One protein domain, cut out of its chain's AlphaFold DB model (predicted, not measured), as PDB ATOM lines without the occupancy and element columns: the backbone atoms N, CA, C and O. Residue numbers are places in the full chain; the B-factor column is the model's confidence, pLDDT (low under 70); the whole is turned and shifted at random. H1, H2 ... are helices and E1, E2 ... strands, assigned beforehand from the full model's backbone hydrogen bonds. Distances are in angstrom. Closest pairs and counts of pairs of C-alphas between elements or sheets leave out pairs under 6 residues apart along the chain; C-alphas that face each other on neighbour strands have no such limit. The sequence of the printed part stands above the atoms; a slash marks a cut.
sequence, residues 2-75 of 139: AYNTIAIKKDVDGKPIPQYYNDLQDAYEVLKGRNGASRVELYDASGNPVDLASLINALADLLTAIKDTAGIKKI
ATOM      1  N   ALA A   2      50.906  16.761  19.329       81.38
ATOM      2  CA  ALA A   2      50.997  18.121  18.796       81.38
ATOM      3  C   ALA A   2      52.075  18.167  17.698       81.38
ATOM      4  O   ALA A   2      53.086  17.474  17.798       81.38
ATOM      5  N   TYR A   3      51.892  18.995  16.665       88.19
ATOM      6  CA  TYR A   3      52.818  19.073  15.519       88.19
ATOM      7  C   TYR A   3      54.288  19.307  15.925       88.19
ATOM      8  O   TYR A   3      55.212  18.887  15.237       88.19
ATOM      9  N   ASN A   4      54.516  19.953  17.070       90.94
ATOM     10  CA  ASN A   4      55.833  20.292  17.599       90.94
ATOM     11  C   ASN A   4      56.596  19.115  18.239       90.94
ATOM     12  O   ASN A   4      57.757  19.295  18.603       90.94
ATOM     13  N   THR A   5      55.985  17.935  18.389       93.06
ATOM     14  CA  THR A   5      56.653  16.732  18.924       93.06
ATOM     15  C   THR A   5      57.058  15.733  17.840       93.06
ATOM     16  O   THR A   5      57.651  14.703  18.155       93.06
ATOM     17  N   ILE A   6      56.743  16.011  16.572       94.25
ATOM     18  CA  ILE A   6      57.002  15.119  15.439       94.25
ATOM     19  C   ILE A   6      58.173  15.657  14.607       94.25
ATOM     20  O   ILE A   6      58.286  16.856  14.357       94.25
ATOM     21  N   ALA A   7      59.074  14.772  14.171       94.25
ATOM     22  CA  ALA A   7      60.217  15.166  13.354       94.25
ATOM     23  C   ALA A   7      59.787  15.548  11.927       94.25
ATOM     24  O   ALA A   7      59.099  14.786  11.246       94.25
ATOM     25  N   ILE A   8      60.248  16.707  11.453       95.94
ATOM     26  CA  ILE A   8      60.071  17.146  10.064       95.94
ATOM     27  C   ILE A   8      60.841  16.252   9.082       95.94
ATOM     28  O   ILE A   8      61.924  15.745   9.390       95.94
ATOM     29  N   LYS A   9      60.329  16.114   7.856       95.00
ATOM     30  CA  LYS A   9      61.050  15.475   6.752       95.00
ATOM     31  C   LYS A   9      62.175  16.373   6.243       95.00
ATOM     32  O   LYS A   9      62.015  17.593   6.126       95.00
ATOM     33  N   LYS A  10      63.306  15.750   5.919       96.19
ATOM     34  CA  LYS A  10      64.521  16.398   5.418       96.19
ATOM     35  C   LYS A  10      64.978  15.735   4.119       96.19
ATOM     36  O   LYS A  10      64.634  14.581   3.868       96.19
ATOM     37  N   ASP A  11      65.715  16.477   3.306       94.88
ATOM     38  CA  ASP A  11      66.420  15.953   2.142       94.88
ATOM     39  C   ASP A  11      67.679  15.170   2.554       94.88
ATOM     40  O   ASP A  11      67.956  14.967   3.742       94.88
ATOM     41  N   VAL A  12      68.444  14.714   1.558       96.00
ATOM     42  CA  VAL A  12      69.664  13.917   1.769       96.00
ATOM     43  C   VAL A  12      70.769  14.694   2.497       96.00
ATOM     44  O   VAL A  12      71.618  14.079   3.132       96.00
ATOM     45  N   ASP A  13      70.729  16.030   2.449       97.06
ATOM     46  CA  ASP A  13      71.687  16.936   3.089       97.06
ATOM     47  C   ASP A  13      71.212  17.387   4.485       97.06
ATOM     48  O   ASP A  13      71.842  18.225   5.135       97.06
ATOM     49  N   GLY A  14      70.074  16.870   4.959       95.69
ATOM     50  CA  GLY A  14      69.490  17.227   6.248       95.69
ATOM     51  C   GLY A  14      68.730  18.558   6.260       95.69
ATOM     52  O   GLY A  14      68.355  19.026   7.342       95.69
ATOM     53  N   LYS A  15      68.462  19.167   5.098       95.50
ATOM     54  CA  LYS A  15      67.672  20.400   4.990       95.50
ATOM     55  C   LYS A  15      66.177  20.068   4.941       95.50
ATOM     56  O   LYS A  15      65.792  19.073   4.331       95.50
ATOM     57  N   PRO A  16      65.301  20.867   5.568       94.12
ATOM     58  CA  PRO A  16      63.858  20.661   5.481       94.12
ATOM     59  C   PRO A  16      63.353  20.717   4.034       94.12
ATOM     60  O   PRO A  16      63.710  21.626   3.288       94.12
ATOM     61  N   ILE A  17      62.467  19.791   3.665       90.06
ATOM     62  CA  ILE A  17      61.722  19.850   2.395       90.06
ATOM     63  C   ILE A  17      60.353  20.518   2.598       90.06
ATOM     64  O   ILE A  17      59.840  20.507   3.724       90.06
ATOM     65  N   PRO A  18      59.724  21.069   1.540       90.38
ATOM     66  CA  PRO A  18      58.332  21.501   1.593       90.38
ATOM     67  C   PRO A  18      57.426  20.373   2.095       90.38
ATOM     68  O   PRO A  18      57.424  19.264   1.555       90.38
ATOM     69  N   GLN A  19      56.678  20.650   3.157       91.62
ATOM     70  CA  GLN A  19      55.870  19.664   3.865       91.62
ATOM     71  C   GLN A  19      54.707  20.332   4.591       91.62
ATOM     72  O   GLN A  19      54.751  21.530   4.868       91.62
ATOM     73  N   TYR A  20      53.693  19.546   4.919       90.25
ATOM     74  CA  TYR A  20      52.583  19.939   5.782       90.25
ATOM     75  C   TYR A  20      52.388  18.867   6.864       90.25
ATOM     76  O   TYR A  20      52.833  17.730   6.694       90.25
ATOM     77  N   TYR A  21      51.794  19.234   7.998       92.06
ATOM     78  CA  TYR A  21      51.468  18.281   9.061       92.06
ATOM     79  C   TYR A  21      50.078  17.693   8.802       92.06
ATOM     80  O   TYR A  21      49.129  18.444   8.583       92.06
ATOM     81  N   ASN A  22      49.972  16.364   8.790       89.25
ATOM     82  CA  ASN A  22      48.706  15.654   8.668       89.25
ATOM     83  C   ASN A  22      48.243  15.203  10.062       89.25
ATOM     84  O   ASN A  22      48.764  14.224  10.601       89.25
ATOM     85  N   ASP A  23      47.247  15.892  10.624       89.56
ATOM     86  CA  ASP A  23      46.705  15.614  11.963       89.56
ATOM     87  C   ASP A  23      46.107  14.199  12.092       89.56
ATOM     88  O   ASP A  23      46.123  13.616  13.176       89.56
ATOM     89  N   LEU A  24      45.600  13.620  10.994       88.75
ATOM     90  CA  LEU A  24      44.994  12.281  10.990       88.75
ATOM     91  C   LEU A  24      46.045  11.170  11.069       88.75
ATOM     92  O   LEU A  24      45.781  10.107  11.628       88.75
ATOM     93  N   GLN A  25      47.221  11.407  10.485       91.44
ATOM     94  CA  GLN A  25      48.334  10.454  10.475       91.44
ATOM     95  C   GLN A  25      49.379  10.737  11.558       91.44
ATOM     96  O   GLN A  25      50.301   9.942  11.723       91.44
ATOM     97  N   ASP A  26      49.246  11.856  12.276       92.75
ATOM     98  CA  ASP A  26      50.211  12.331  13.273       92.75
ATOM     99  C   ASP A  26      51.643  12.424  12.708       92.75
ATOM    100  O   ASP A  26      52.630  12.088  13.366       92.75
ATOM    101  N   ALA A  27      51.761  12.839  11.444       94.81
ATOM    102  CA  ALA A  27      53.012  12.802  10.695       94.81
ATOM    103  C   ALA A  27      53.130  13.962   9.701       94.81
ATOM    104  O   ALA A  27      52.144  14.446   9.146       94.81
ATOM    105  N   TYR A  28      54.367  14.387   9.430       94.31
ATOM    106  CA  TYR A  28      54.646  15.285   8.312       94.31
ATOM    107  C   TYR A  28      54.602  14.531   6.986       94.31
ATOM    108  O   TYR A  28      55.172  13.446   6.860       94.31
ATOM    109  N   GLU A  29      54.008  15.148   5.970       91.12
ATOM    110  CA  GLU A  29      53.953  14.653   4.598       91.12
ATOM    111  C   GLU A  29      54.604  15.632   3.621       91.12
ATOM    112  O   GLU A  29      54.586  16.844   3.820       91.12
ATOM    113  N   VAL A  30      55.184  15.103   2.539       89.94
ATOM    114  CA  VAL A  30      55.826  15.935   1.513       89.94
ATOM    115  C   VAL A  30      54.765  16.727   0.760       89.94
ATOM    116  O   VAL A  30      53.857  16.139   0.173       89.94
ATOM    117  N   LEU A  31      54.931  18.047   0.692       86.56
ATOM    118  CA  LEU A  31      54.125  18.895  -0.175       86.56
ATOM    119  C   LEU A  31      54.632  18.739  -1.612       86.56
ATOM    120  O   LEU A  31      55.671  19.289  -1.987       86.56
ATOM    121  N   LYS A  32      53.918  17.957  -2.427       76.81
ATOM    122  CA  LYS A  32      54.285  17.732  -3.830       76.81
ATOM    123  C   LYS A  32      53.767  18.870  -4.712       76.81
ATOM    124  O   LYS A  32      52.566  19.078  -4.840       76.81
ATOM    125  N   GLY A  33      54.690  19.585  -5.348       75.69
ATOM    126  CA  GLY A  33      54.392  20.523  -6.431       75.69
ATOM    127  C   GLY A  33      54.122  19.836  -7.780       75.69
ATOM    128  O   GLY A  33      54.196  18.612  -7.896       75.69
ATOM    129  N   ARG A  34      53.869  20.627  -8.833       69.50
ATOM    130  CA  ARG A  34      53.828  20.173 -10.241       69.50
ATOM    131  C   ARG A  34      54.850  20.985 -11.044       69.50
ATOM    132  O   ARG A  34      54.954  22.188 -10.839       69.50
ATOM    133  N   ASN A  35      55.613  20.341 -11.933       71.69
ATOM    134  CA  ASN A  35      56.637  20.984 -12.779       71.69
ATOM    135  C   ASN A  35      57.672  21.832 -12.004       71.69
ATOM    136  O   ASN A  35      58.087  22.887 -12.470       71.69
ATOM    137  N   GLY A  36      58.077  21.387 -10.808       67.38
ATOM    138  CA  GLY A  36      59.098  22.071 -10.003       67.38
ATOM    139  C   GLY A  36      58.613  23.294  -9.213       67.38
ATOM    140  O   GLY A  36      59.435  23.949  -8.581       67.38
ATOM    141  N   ALA A  37      57.307  23.589  -9.200       71.69
ATOM    142  CA  ALA A  37      56.723  24.682  -8.420       71.69
ATOM    143  C   ALA A  37      55.700  24.173  -7.394       71.69
ATOM    144  O   ALA A  37      54.951  23.228  -7.664       71.69
ATOM    145  N   SER A  38      55.641  24.827  -6.228       70.75
ATOM    146  CA  SER A  38      54.563  24.624  -5.254       70.75
ATOM    147  C   SER A  38      53.211  24.873  -5.923       70.75
ATOM    148  O   SER A  38      53.007  25.911  -6.548       70.75
ATOM    149  N   ARG A  39      52.285  23.922  -5.789       73.62
ATOM    150  CA  ARG A  39      50.923  24.024  -6.315       73.62
ATOM    151  C   ARG A  39      49.948  23.955  -5.152       73.62
ATOM    152  O   ARG A  39      50.009  23.024  -4.356       73.62
ATOM    153  N   VAL A  40      49.047  24.923  -5.094       74.69
ATOM    154  CA  VAL A  40      47.822  24.819  -4.302       74.69
ATOM    155  C   VAL A  40      46.770  24.199  -5.215       74.69
ATOM    156  O   VAL A  40      46.573  24.659  -6.340       74.69
ATOM    157  N   GLU A  41      46.149  23.116  -4.767       79.81
ATOM    158  CA  GLU A  41      45.003  22.498  -5.430       79.81
ATOM    159  C   GLU A  41      43.773  22.810  -4.583       79.81
ATOM    160  O   GLU A  41      43.788  22.610  -3.368       79.81
ATOM    161  N   LEU A  42      42.755  23.396  -5.209       85.44
ATOM    162  CA  LEU A  42      41.488  23.672  -4.549       85.44
ATOM    163  C   LEU A  42      40.685  22.377  -4.534       85.44
ATOM    164  O   LEU A  42      40.592  21.707  -5.560       85.44
ATOM    165  N   TYR A  43      40.111  22.053  -3.387       86.75
ATOM    166  CA  TYR A  43      39.225  20.912  -3.224       86.75
ATOM    167  C   TYR A  43      37.828  21.412  -2.866       86.75
ATOM    168  O   TYR A  43      37.685  22.445  -2.205       86.75
ATOM    169  N   ASP A  44      36.801  20.706  -3.328       91.12
ATOM    170  CA  ASP A  44      35.428  20.952  -2.903       91.12
ATOM    171  C   ASP A  44      35.186  20.449  -1.464       91.12
ATOM    172  O   ASP A  44      36.056  19.848  -0.827       91.12
ATOM    173  N   ALA A  45      33.982  20.676  -0.934       92.12
ATOM    174  CA  ALA A  45      33.603  20.220   0.407       92.12
ATOM    175  C   ALA A  45      33.607  18.683   0.572       92.12
ATOM    176  O   ALA A  45      33.541  18.195   1.697       92.12
ATOM    177  N   SER A  46      33.676  17.929  -0.529       92.94
ATOM    178  CA  SER A  46      33.757  16.464  -0.545       92.94
ATOM    179  C   SER A  46      35.194  15.954  -0.724       92.94
ATOM    180  O   SER A  46      35.406  14.745  -0.744       92.94
ATOM    181  N   GLY A  47      36.183  16.848  -0.844       83.00
ATOM    182  CA  GLY A  47      37.583  16.483  -1.038       83.00
ATOM    183  C   GLY A  47      37.946  16.102  -2.475       83.00
ATOM    184  O   GLY A  47      38.986  15.477  -2.677       83.00
ATOM    185  N   ASN A  48      37.146  16.478  -3.480       88.31
ATOM    186  CA  ASN A  48      37.512  16.308  -4.891       88.31
ATOM    187  C   ASN A  48      38.236  17.554  -5.424       88.31
ATOM    188  O   ASN A  48      37.831  18.670  -5.086       88.31
ATOM    189  N   PRO A  49      39.268  17.413  -6.278       90.19
ATOM    190  CA  PRO A  49      39.911  18.557  -6.914       90.19
ATOM    191  C   PRO A  49      38.936  19.382  -7.761       90.19
ATOM    192  O   PRO A  49      38.172  18.841  -8.559       90.19
ATOM    193  N   VAL A  50      39.020  20.703  -7.648       92.31
ATOM    194  CA  VAL A  50      38.264  21.645  -8.477       92.31
ATOM    195  C   VAL A  50      39.028  21.908  -9.775       92.31
ATOM    196  O   VAL A  50      40.068  22.572  -9.775       92.31
ATOM    197  N   ASP A  51      38.493  21.429 -10.898       91.50
ATOM    198  CA  ASP A  51      38.980  21.770 -12.238       91.50
ATOM    199  C   ASP A  51      38.262  23.020 -12.773       91.50
ATOM    200  O   ASP A  51      37.170  22.960 -13.342       91.50
ATOM    201  N   LEU A  52      38.899  24.180 -12.592       91.19
ATOM    202  CA  LEU A  52      38.367  25.466 -13.045       91.19
ATOM    203  C   LEU A  52      38.163  25.524 -14.565       91.19
ATOM    204  O   LEU A  52      37.217  26.167 -15.017       91.19
ATOM    205  N   ALA A  53      39.014  24.866 -15.357       92.88
ATOM    206  CA  ALA A  53      38.887  24.883 -16.812       92.88
ATOM    207  C   ALA A  53      37.645  24.099 -17.256       92.88
ATOM    208  O   ALA A  53      36.886  24.573 -18.101       92.88
ATOM    209  N   SER A  54      37.400  22.943 -16.633       93.94
ATOM    210  CA  SER A  54      36.189  22.154 -16.871       93.94
ATOM    211  C   SER A  54      34.917  22.937 -16.524       93.94
ATOM    212  O   SER A  54      34.000  23.009 -17.343       93.94
ATOM    213  N   LEU A  55      34.886  23.598 -15.361       95.38
ATOM    214  CA  LEU A  55      33.742  24.415 -14.938       95.38
ATOM    215  C   LEU A  55      33.468  25.590 -15.889       95.38
ATOM    216  O   LEU A  55      32.312  25.860 -16.216       95.38
ATOM    217  N   ILE A  56      34.518  26.277 -16.354       96.94
ATOM    218  CA  ILE A  56      34.391  27.390 -17.309       96.94
ATOM    219  C   ILE A  56      33.838  26.899 -18.650       96.94
ATOM    220  O   ILE A  56      32.952  27.545 -19.208       96.94
ATOM    221  N   ASN A  57      34.310  25.754 -19.146       97.38
ATOM    222  CA  ASN A  57      33.808  25.172 -20.391       97.38
ATOM    223  C   ASN A  57      32.333  24.773 -20.269       97.38
ATOM    224  O   ASN A  57      31.532  25.157 -21.113       97.38
ATOM    225  N   ALA A  58      31.945  24.109 -19.173       96.19
ATOM    226  CA  ALA A  58      30.549  23.746 -18.929       96.19
ATOM    227  C   ALA A  58      29.625  24.978 -18.883       96.19
ATOM    228  O   ALA A  58      28.513  24.955 -19.416       96.19
ATOM    229  N   LEU A  59      30.089  26.080 -18.283       96.38
ATOM    230  CA  LEU A  59      29.359  27.346 -18.289       96.38
ATOM    231  C   LEU A  59      29.264  27.949 -19.700       96.38
ATOM    232  O   LEU A  59      28.201  28.437 -20.084       96.38
ATOM    233  N   ALA A  60      30.349  27.927 -20.475       95.12
ATOM    234  CA  ALA A  60      30.368  28.439 -21.844       95.12
ATOM    235  C   ALA A  60      29.418  27.658 -22.769       95.12
ATOM    236  O   ALA A  60      28.682  28.271 -23.550       95.12
ATOM    237  N   ASP A  61      29.373  26.334 -22.632       91.75
ATOM    238  CA  ASP A  61      28.455  25.464 -23.368       91.75
ATOM    239  C   ASP A  61      27.000  25.794 -23.026       91.75
ATOM    240  O   ASP A  61      26.175  25.989 -23.922       91.75
ATOM    241  N   LEU A  62      26.690  25.962 -21.735       89.88
ATOM    242  CA  LEU A  62      25.354  26.356 -21.285       89.88
ATOM    243  C   LEU A  62      24.940  27.724 -21.854       89.88
ATOM    244  O   LEU A  62      23.821  27.886 -22.342       89.88
ATOM    245  N   LEU A  63      25.843  28.708 -21.833       89.44
ATOM    246  CA  LEU A  63      25.593  30.036 -22.401       89.44
ATOM    247  C   LEU A  63      25.388  29.994 -23.919       89.44
ATOM    248  O   LEU A  63      24.608  30.786 -24.450       89.44
ATOM    249  N   THR A  64      26.069  29.089 -24.616       86.75
ATOM    250  CA  THR A  64      25.909  28.887 -26.061       86.75
ATOM    251  C   THR A  64      24.566  28.231 -26.363       86.75
ATOM    252  O   THR A  64      23.823  28.737 -27.197       86.75
ATOM    253  N   ALA A  65      24.178  27.202 -25.606       83.12
ATOM    254  CA  ALA A  65      22.874  26.552 -25.739       83.12
ATOM    255  C   ALA A  65      21.693  27.512 -25.486       83.12
ATOM    256  O   ALA A  65      20.657  27.417 -26.143       83.12
ATOM    257  N   ILE A  66      21.849  28.475 -24.570       81.00
ATOM    258  CA  ILE A  66      20.850  29.534 -24.349       81.00
ATOM    259  C   ILE A  66      20.723  30.452 -25.580       81.00
ATOM    260  O   ILE A  66      19.627  30.935 -25.868       81.00
ATOM    261  N   LYS A  67      21.820  30.692 -26.309       72.56
ATOM    262  CA  LYS A  67      21.861  31.567 -27.495       72.56
ATOM    263  C   LYS A  67      21.405  30.864 -28.773       72.56
ATOM    264  O   LYS A  67      20.725  31.492 -29.583       72.56
ATOM    265  N   ASP A  68      21.736  29.589 -28.937       69.00
ATOM    266  CA  ASP A  68      21.414  28.817 -30.131       69.00
ATOM    267  C   ASP A  68      20.015  28.209 -30.020       69.00
ATOM    268  O   ASP A  68      19.808  27.025 -29.782       69.00
ATOM    269  N   THR A  69      19.024  29.059 -30.279       60.22
ATOM    270  CA  THR A  69      17.697  28.723 -30.826       60.22
ATOM    271  C   THR A  69      16.772  27.779 -30.041       60.22
ATOM    272  O   THR A  69      15.610  27.667 -30.431       60.22
ATOM    273  N   ALA A  70      17.202  27.123 -28.963       60.31
ATOM    274  CA  ALA A  70      16.359  26.231 -28.160       60.31
ATOM    275  C   ALA A  70      15.841  26.890 -26.870       60.31
ATOM    276  O   ALA A  70      14.729  26.591 -26.444       60.31
ATOM    277  N   GLY A  71      16.614  27.798 -26.263       63.69
ATOM    278  CA  GLY A  71      16.261  28.408 -24.975       63.69
ATOM    279  C   GLY A  71      15.410  29.675 -25.078       63.69
ATOM    280  O   GLY A  71      14.496  29.872 -24.281       63.69
ATOM    281  N   ILE A  72      15.702  30.548 -26.048       71.44
ATOM    282  CA  ILE A  72      15.045  31.853 -26.206       71.44
ATOM    283  C   ILE A  72      14.924  32.156 -27.702       71.44
ATOM    284  O   ILE A  72      15.932  32.353 -28.377       71.44
ATOM    285  N   LYS A  73      13.700  32.206 -28.235       72.56
ATOM    286  CA  LYS A  73      13.455  32.736 -29.586       72.56
ATOM    287  C   LYS A  73      13.410  34.257 -29.515       72.56
ATOM    288  O   LYS A  73      12.694  34.815 -28.681       72.56
ATOM    289  N   LYS A  74      14.148  34.939 -30.385       71.88
ATOM    290  CA  LYS A  74      13.964  36.379 -30.598       71.88
ATOM    291  C   LYS A  74      12.670  36.598 -31.377       71.88
ATOM    292  O   LYS A  74      12.238  35.728 -32.125       71.88
ATOM    293  N   ILE A  75      12.096  37.796 -31.281       74.25
ATOM    294  CA  ILE A  75      10.907  38.166 -32.071       74.25
ATOM    295  C   ILE A  75      11.160  38.130 -33.593       74.25
ATOM    296  O   ILE A  75      10.216  38.058 -34.369       74.25
TER     297      ILE A  75
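AT A GLANCE: This is residues 2 to 75 of the 139 residues of an uncharacterized protein of Clostridiaceae bacterium (UniProt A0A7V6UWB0). This domain has little regular structure and is a long rod: a small two-strand hairpin, E1 and E2, lies toward one end with residues 2 to 18 beside it, a long looping link follows, and a single helix, H1, sticks out toward the other end. The printed part has 74 residues, 24 of them in named elements, in the order E1, E2, H1; the sheet is antiparallel and the class mixed. It is extended, with a radius of gyration of the C-alphas of 22.1 A and spans of 72 by 26 by 12 A.

IN THESE COORDINATES: E1 is residues 19 to 22, 9.5 A long, beginning at C-alpha 19 (55.870, 19.664, 3.865). E2 is residues 27 to 30, 10.1 A long. H1 is residues 52 to 67, 22.8 A long, ending at C-alpha 67 (21.861, 31.567, -27.495).

HOW THE PARTS SIT: E1 and E2 form an antiparallel hairpin at 144 degrees, with N 20 and O 29 3.1 A apart and N 29 and O 20 2.9 A apart, within hydrogen-bond range. E1 and H1 are apart. In H1 every O i to N i+4 pair is within hydrogen-bond range. Residues 53 to 62 and 64 to 70 stand free.

THE WHOLE: The C-alphas farthest apart, of Asp 13 and Ile 75, are 73.4 A apart. The printed part has no cut. The link from E1 to E2 is tight; that from E2 to H1, 21 residues, is long. Confidence is under 70 at residues 34, 36 and 68 to 71.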